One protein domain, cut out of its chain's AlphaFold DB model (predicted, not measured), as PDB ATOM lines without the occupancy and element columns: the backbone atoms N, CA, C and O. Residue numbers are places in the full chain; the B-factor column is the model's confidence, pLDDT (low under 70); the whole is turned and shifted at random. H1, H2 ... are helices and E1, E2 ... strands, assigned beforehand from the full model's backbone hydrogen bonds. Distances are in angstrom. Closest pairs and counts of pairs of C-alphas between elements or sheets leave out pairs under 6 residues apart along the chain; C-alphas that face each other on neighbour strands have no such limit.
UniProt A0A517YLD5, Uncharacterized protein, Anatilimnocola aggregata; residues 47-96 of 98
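What this domain is: This is residues 47 to 96 of the 98 residues of an uncharacterized protein of Anatilimnocola aggregata (UniProt A0A517YLD5). This is one strongly twisted antiparallel sheet of five strands, with E1 in its middle, the meander E1 E2 E3 making one side and the longer hairpin E4 and E5 the other. One short helix, H1, lies on the path by which the chain crosses from the edge strand E3 to the opposite edge strand E4, and it only grazes the sheet. The printed part has 50 residues, with one named helix and five named strands in the order E1 E2 E3 H1 E4 E5, and the sheet runs E3 E2 E1 E5 E4, strand beside strand. The class is mostly strand, with 30 residues in strands and 4 in the helix. The whole is compact, with a radius of gyration of the C-alphas of 10.0 A, and rounded, spanning 25 by 24 by 18 A.

How they stand to each other: The inner strand E1, residues 47 to 50, has its centre 2.1 A from the mean of all C-alphas. It is antiparallel to E5, residues 89 to 95, at 141 degrees between their directions; N 50 and O 90 are 2.8 A apart, within hydrogen-bond range, as are N 92 and O 48 at 2.8 A. E1 is also antiparallel to E2, residues 56 to 60, at 146 degrees, with N 49 and O 57 within range at 2.8 A. E2 and the edge strand E3, residues 63 to 67, are antiparallel at 137 degrees and form a hairpin, with N 58 and O 65 within range at 2.9 A. E1 E2 E3 is a meander, each strand the antiparallel neighbour of the one before. The other edge strand is E4, residues 78 to 86, antiparallel to its neighbour E5 at 149 degrees, and the two form a hairpin; N 80 and O 93 are within range at 2.8 A, and N 86 and O 89 at 3.0 A. E4 bends by 85 degrees at residue 83. The two edge strands, E3 and E4, are apart. From edge to edge the strands' lines turn by 138 degrees. H1, residues 70 to 73, is on the sheet but only grazes it with these residues. The closest C-alphas of H1 and E2 are those of Ile 70 and Thr 56, 6.9 A apart. H1 is too short for a pair of O i and N i+4 inside it; its one pair of O i and N i+3 is within range.

Where its parts are: E1 begins at Ile 47, with its C-alpha at (49.729, -4.707, -35.792), and measures 10.1 A from first to last C-alpha. E2, from Thr 56 to Lys 60, measures 12.9 A, and E3, from Ala 63 to His 67, 12.3 A. H1, from Ile 70 to Ile 73, measures 5.0 A. E4, the longest strand by residues, measures 20.0 A and begins at Leu 78, with its C-alpha at (50.160, 5.281, -42.199). E5 measures 18.9 A and ends at Arg 95, with its C-alpha at (50.059, 4.233, -37.190).

The domain as a whole: The two C-alphas farthest apart are those of Gly 62 and Lys 75, at 27.6 A, and the first and last printed C-alphas, those of Ile 47 and Ala 96, are 11.5 A apart. The printed part has no cut, running from residue 47 to residue 96 of a full chain of 98 residues. The links from E1 to E2, E2 to E3, E3 to H1, H1 to E4 and E4 to E5 are tight. The mean pLDDT of the printed part is 94.6, and no printed residue is under 70.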
ATOM      1  N   ILE A  47      49.732  -3.672 -34.759       94.88
ATOM      2  CA  ILE A  47      49.729  -4.707 -35.792       94.88
ATOM      3  C   ILE A  47      48.297  -5.030 -36.201       94.88
ATOM      4  O   ILE A  47      47.458  -5.344 -35.355       94.88
ATOM      5  N   VAL A  48      48.067  -5.009 -37.510       96.44
ATOM      6  CA  VAL A  48      46.848  -5.501 -38.154       96.44
ATOM      7  C   VAL A  48      47.216  -6.728 -38.985       96.44
ATOM      8  O   VAL A  48      48.260  -6.746 -39.638       96.44
ATOM      9  N   ALA A  49      46.376  -7.753 -38.970       96.81
ATOM     10  CA  ALA A  49      46.478  -8.903 -39.858       96.81
ATOM     11  C   ALA A  49      45.295  -8.903 -40.837       96.81
ATOM     12  O   ALA A  49      44.170  -8.655 -40.418       96.81
ATOM     13  N   GLU A  50      45.534  -9.182 -42.117       96.81
ATOM     14  CA  GLU A  50      44.511  -9.280 -43.167       96.81
ATOM     15  C   GLU A  50      44.491 -10.694 -43.753       96.81
ATOM     16  O   GLU A  50      45.535 -11.219 -44.154       96.81
ATOM     17  N   ASP A  51      43.319 -11.315 -43.807       96.06
ATOM     18  CA  ASP A  51      43.150 -12.634 -44.416       96.06
ATOM     19  C   ASP A  51      43.050 -12.571 -45.957       96.06
ATOM     20  O   ASP A  51      43.082 -11.510 -46.588       96.06
ATOM     21  N   SER A  52      42.925 -13.736 -46.597       94.25
ATOM     22  CA  SER A  52      42.727 -13.830 -48.051       94.25
ATOM     23  C   SER A  52      41.404 -13.223 -48.529       94.25
ATOM     24  O   SER A  52      41.292 -12.852 -49.695       94.25
ATOM     25  N   SER A  53      40.420 -13.127 -47.637       95.12
ATOM     26  CA  SER A  53      39.086 -12.585 -47.892       95.12
ATOM     27  C   SER A  53      39.010 -11.074 -47.653       95.12
ATOM     28  O   SER A  53      37.925 -10.507 -47.748       95.12
ATOM     29  N   LYS A  54      40.148 -10.418 -47.377       95.25
ATOM     30  CA  LYS A  54      40.253  -8.980 -47.085       95.25
ATOM     31  C   LYS A  54      39.559  -8.540 -45.793       95.25
ATOM     32  O   LYS A  54      39.315  -7.348 -45.611       95.25
ATOM     33  N   ASN A  55      39.331  -9.468 -44.864       95.56
ATOM     34  CA  ASN A  55      38.967  -9.139 -43.490       95.56
ATOM     35  C   ASN A  55      40.222  -8.822 -42.683       95.56
ATOM     36  O   ASN A  55      41.251  -9.491 -42.807       95.56
ATOM     37  N   THR A  56      40.118  -7.823 -41.820       96.19
ATOM     38  CA  THR A  56      41.224  -7.316 -41.015       96.19
ATOM     39  C   THR A  56      40.970  -7.524 -39.532       96.19
ATOM     40  O   THR A  56      39.841  -7.458 -39.045       96.19
ATOM     41  N   PHE A  57      42.048  -7.772 -38.795       96.38
ATOM     42  CA  PHE A  57      41.988  -8.086 -37.378       96.38
ATOM     43  C   PHE A  57      43.129  -7.403 -36.631       96.38
ATOM     44  O   PHE A  57      44.271  -7.389 -37.094       96.38
ATOM     45  N   VAL A  58      42.839  -6.877 -35.444       95.62
ATOM     46  CA  VAL A  58      43.839  -6.326 -34.523       95.62
ATOM     47  C   VAL A  58      43.908  -7.201 -33.287       95.62
ATOM     48  O   VAL A  58      42.884  -7.619 -32.749       95.62
ATOM     49  N   TYR A  59      45.122  -7.452 -32.810       91.50
ATOM     50  CA  TYR A  59      45.315  -8.183 -31.568       91.50
ATOM     51  C   TYR A  59      45.093  -7.257 -30.364       91.50
ATOM     52  O   TYR A  59      45.887  -6.345 -30.118       91.50
ATOM     53  N   LYS A  60      44.007  -7.476 -29.616       92.00
ATOM     54  CA  LYS A  60      43.662  -6.728 -28.396       92.00
ATOM     55  C   LYS A  60      43.305  -7.711 -27.283       92.00
ATOM     56  O   LYS A  60      42.529  -8.633 -27.493       92.00
ATOM     57  N   GLN A  61      43.870  -7.499 -26.092       90.88
ATOM     58  CA  GLN A  61      43.525  -8.249 -24.871       90.88
ATOM     59  C   GLN A  61      43.573  -9.785 -25.018       90.88
ATOM     60  O   GLN A  61      42.756 -10.499 -24.450       90.88
ATOM     61  N   GLY A  62      44.532 -10.310 -25.784       90.56
ATOM     62  CA  GLY A  62      44.688 -11.756 -25.962       90.56
ATOM     63  C   GLY A  62      43.924 -12.351 -27.150       90.56
ATOM     64  O   GLY A  62      44.141 -13.520 -27.466       90.56
ATOM     65  N   ALA A  63      43.088 -11.568 -27.839       92.88
ATOM     66  CA  ALA A  63      42.251 -12.031 -28.944       92.88
ATOM     67  C   ALA A  63      42.430 -11.194 -30.222       92.88
ATOM     68  O   ALA A  63      42.771 -10.010 -30.181       92.88
ATOM     69  N   TRP A  64      42.174 -11.818 -31.373       92.94
ATOM     70  CA  TRP A  64      42.057 -11.133 -32.661       92.94
ATOM     71  C   TRP A  64      40.638 -10.595 -32.815       92.94
ATOM     72  O   TRP A  64      39.683 -11.365 -32.884       92.94
ATOM     73  N   VAL A  65      40.506  -9.272 -32.847       95.69
ATOM     74  CA  VAL A  65      39.219  -8.578 -32.957       95.69
ATOM     75  C   VAL A  65      39.089  -7.995 -34.367       95.69
ATOM     76  O   VAL A  65      40.074  -7.419 -34.843       95.69
ATOM     77  N   PRO A  66      37.924  -8.119 -35.032       96.00
ATOM     78  CA  PRO A  66      37.677  -7.486 -36.325       96.00
ATOM     79  C   PRO A  66      37.947  -5.978 -36.302       96.00
ATOM     80  O   PRO A  66      37.742  -5.313 -35.283       96.00
ATOM     81  N   HIS A  67      38.408  -5.445 -37.428       94.94
ATOM     82  CA  HIS A  67      38.710  -4.029 -37.607       94.94
ATOM     83  C   HIS A  67      38.249  -3.554 -38.995       94.94
ATOM     84  O   HIS A  67      37.835  -4.358 -39.826       94.94
ATOM     85  N   ASP A  68      38.344  -2.252 -39.250       94.75
ATOM     86  CA  ASP A  68      38.159  -1.659 -40.577       94.75
ATOM     87  C   ASP A  68      39.148  -2.235 -41.594       94.75
ATOM     88  O   ASP A  68      40.283  -2.601 -41.252       94.75
ATOM     89  N   SER A  69      38.739  -2.277 -42.859       95.50
ATOM     90  CA  SER A  69      39.558  -2.822 -43.941       95.50
ATOM     91  C   SER A  69      40.861  -2.028 -44.132       95.50
ATOM     92  O   SER A  69      40.925  -0.820 -43.894       95.50
ATOM     93  N   ILE A  70      41.921  -2.668 -44.646       95.25
ATOM     94  CA  ILE A  70      43.187  -1.963 -44.930       95.25
ATOM     95  C   ILE A  70      42.975  -0.823 -45.938       95.25
ATOM     96  O   ILE A  70      43.648   0.206 -45.861       95.25
ATOM     97  N   ALA A  71      42.031  -0.983 -46.868       94.06
ATOM     98  CA  ALA A  71      41.688   0.044 -47.846       94.06
ATOM     99  C   ALA A  71      41.120   1.316 -47.195       94.06
ATOM    100  O   ALA A  71      41.410   2.420 -47.659       94.06
ATOM    101  N   GLU A  72      40.342   1.183 -46.121       93.62
ATOM    102  CA  GLU A  72      39.815   2.320 -45.359       93.62
ATOM    103  C   GLU A  72      40.892   2.943 -44.476       93.62
ATOM    104  O   GLU A  72      41.078   4.159 -44.514       93.62
ATOM    105  N   ILE A  73      41.670   2.115 -43.774       94.00
ATOM    106  CA  ILE A  73      42.741   2.572 -42.879       94.00
ATOM    107  C   ILE A  73      43.789   3.401 -43.639       94.00
ATOM    108  O   ILE A  73      44.247   4.424 -43.135       94.00
ATOM    109  N   ARG A  74      44.142   3.024 -44.877       95.25
ATOM    110  CA  ARG A  74      45.112   3.762 -45.714       95.25
ATOM    111  C   ARG A  74      44.705   5.205 -46.034       95.25
ATOM    112  O   ARG A  74      45.560   5.975 -46.460       95.25
ATOM    113  N   LYS A  75      43.429   5.573 -45.872       93.62
ATOM    114  CA  LYS A  75      42.951   6.939 -46.140       93.62
ATOM    115  C   LYS A  75      43.366   7.923 -45.048       93.62
ATOM    116  O   LYS A  75      43.543   9.100 -45.336       93.62
ATOM    117  N   THR A  76      43.487   7.448 -43.810       91.44
ATOM    118  CA  THR A  76      43.697   8.292 -42.622       91.44
ATOM    119  C   THR A  76      44.993   7.969 -41.885       91.44
ATOM    120  O   THR A  76      45.569   8.840 -41.239       91.44
ATOM    121  N   CYS A  77      45.473   6.730 -41.983       94.12
ATOM    122  CA  CYS A  77      46.603   6.219 -41.221       94.12
ATOM    123  C   CYS A  77      47.799   5.896 -42.124       94.12
ATOM    124  O   CYS A  77      47.650   5.589 -43.310       94.12
ATOM    125  N   LEU A  78      48.997   5.864 -41.534       94.88
ATOM    126  CA  LEU A  78      50.160   5.281 -42.199       94.88
ATOM    127  C   LEU A  78      50.110   3.767 -42.069       94.88
ATOM    128  O   LEU A  78      50.097   3.231 -40.961       94.88
ATOM    129  N   VAL A  79      50.122   3.085 -43.209       96.44
ATOM    130  CA  VAL A  79      50.093   1.625 -43.287       96.44
ATOM    131  C   VAL A  79      51.354   1.139 -43.976       96.44
ATOM    132  O   VAL A  79      51.642   1.522 -45.111       96.44
ATOM    133  N   LYS A  80      52.085   0.254 -43.307       96.38
ATOM    134  CA  LYS A  80      53.268  -0.412 -43.840       96.38
ATOM    135  C   LYS A  80      53.040  -1.915 -43.846       96.38
ATOM    136  O   LYS A  80      52.820  -2.517 -42.801       96.38
ATOM    137  N   GLU A  81      53.113  -2.527 -45.019       96.44
ATOM    138  CA  GLU A  81      53.099  -3.984 -45.137       96.44
ATOM    139  C   GLU A  81      54.419  -4.564 -44.624       96.44
ATOM    140  O   GLU A  81      55.504  -4.066 -44.941       96.44
ATOM    141  N   LEU A  82      54.326  -5.594 -43.787       95.56
ATOM    142  CA  LEU A  82      55.478  -6.306 -43.256       95.56
ATOM    143  C   LEU A  82      55.681  -7.605 -44.046       95.56
ATOM    144  O   LEU A  82      54.712  -8.283 -44.377       95.56
ATOM    145  N   PRO A  83      56.936  -8.020 -44.292       94.94
ATOM    146  CA  PRO A  83      57.224  -9.226 -45.074       94.94
ATOM    147  C   PRO A  83      56.809 -10.528 -44.367       94.94
ATOM    148  O   PRO A  83      56.717 -11.580 -44.990       94.94
ATOM    149  N   GLN A  84      56.582 -10.479 -43.052       94.38
ATOM    150  CA  GLN A  84      56.188 -11.632 -42.251       94.38
ATOM    151  C   GLN A  84      54.679 -11.852 -42.325       94.38
ATOM    152  O   GLN A  84      53.910 -10.914 -42.132       94.38
ATOM    153  N   ARG A  85      54.249 -13.102 -42.505       93.81
ATOM    154  CA  ARG A  85      52.837 -13.491 -42.406       93.81
ATOM    155  C   ARG A  85      52.509 -14.046 -41.023       93.81
ATOM    156  O   ARG A  85      53.377 -14.598 -40.350       93.81
ATOM    157  N   LEU A  86      51.248 -13.926 -40.619       91.12
ATOM    158  CA  LEU A  86      50.707 -14.516 -39.391       91.12
ATOM    159  C   LEU A  86      49.625 -15.515 -39.783       91.12
ATOM    160  O   LEU A  86      48.576 -15.099 -40.246       91.12
ATOM    161  N   ASN A  87      49.866 -16.820 -39.639       90.81
ATOM    162  CA  ASN A  87      48.881 -17.856 -39.988       90.81
ATOM    163  C   ASN A  87      48.277 -17.669 -41.398       90.81
ATOM    164  O   ASN A  87      47.064 -17.663 -41.570       90.81
ATOM    165  N   ASN A  88      49.132 -17.467 -42.407       92.31
ATOM    166  CA  ASN A  88      48.765 -17.138 -43.795       92.31
ATOM    167  C   ASN A  88      48.119 -15.759 -44.028       92.31
ATOM    168  O   ASN A  88      47.884 -15.407 -45.182       92.31
ATOM    169  N   MET A  89      47.918 -14.950 -42.990       94.69
ATOM    170  CA  MET A  89      47.447 -13.571 -43.105       94.69
ATOM    171  C   MET A  89      48.605 -12.612 -43.393       94.69
ATOM    172  O   MET A  89      49.725 -12.792 -42.894       94.69
ATOM    173  N   ILE A  90      48.335 -11.576 -44.182       96.31
ATOM    174  CA  ILE A  90      49.277 -10.483 -44.435       96.31
ATOM    175  C   ILE A  90      49.343  -9.616 -43.182       96.31
ATOM    176  O   ILE A  90      48.315  -9.275 -42.600       96.31
ATOM    177  N   ARG A  91      50.552  -9.263 -42.752       96.50
ATOM    178  CA  ARG A  91      50.763  -8.449 -41.559       96.50
ATOM    179  C   ARG A  91      51.066  -7.011 -41.955       96.50
ATOM    180  O   ARG A  91      51.942  -6.763 -42.779       96.50
ATOM    181  N   TYR A  92      50.412  -6.069 -41.296       96.88
ATOM    182  CA  TYR A  92      50.636  -4.641 -41.467       96.88
ATOM    183  C   TYR A  92      51.020  -3.994 -40.135       96.88
ATOM    184  O   TYR A  92      50.498  -4.351 -39.077       96.88
ATOM    185  N   GLU A  93      51.932  -3.031 -40.194       95.88
ATOM    186  CA  GLU A  93      52.156  -2.038 -39.148       95.88
ATOM    187  C   GLU A  93      51.322  -0.802 -39.493       95.88
ATOM    188  O   GLU A  93      51.466  -0.237 -40.580       95.88
ATOM    189  N   VAL A  94      50.446  -0.390 -38.579       96.31
ATOM    190  CA  VAL A  94      49.575   0.778 -38.750       96.31
ATOM    191  C   VAL A  94      49.893   1.813 -37.685       96.31
ATOM    192  O   VAL A  94      50.065   1.470 -36.514       96.31
ATOM    193  N   ARG A  95      49.954   3.083 -38.090       95.75
ATOM    194  CA  ARG A  95      50.059   4.233 -37.190       95.75
ATOM    195  C   ARG A  95      48.910   5.192 -37.458       95.75
ATOM    196  O   ARG A  95      48.785   5.707 -38.570       95.75
ATOM    197  N   ALA A  96      48.089   5.409 -36.440       92.19
ATOM    198  CA  ALA A  96      47.038   6.415 -36.469       92.19
ATOM    199  C   ALA A  96      47.621   7.801 -36.133       92.19
ATOM    200  O   ALA A  96      48.608   7.860 -35.391       92.19
TER     201      ALA A  96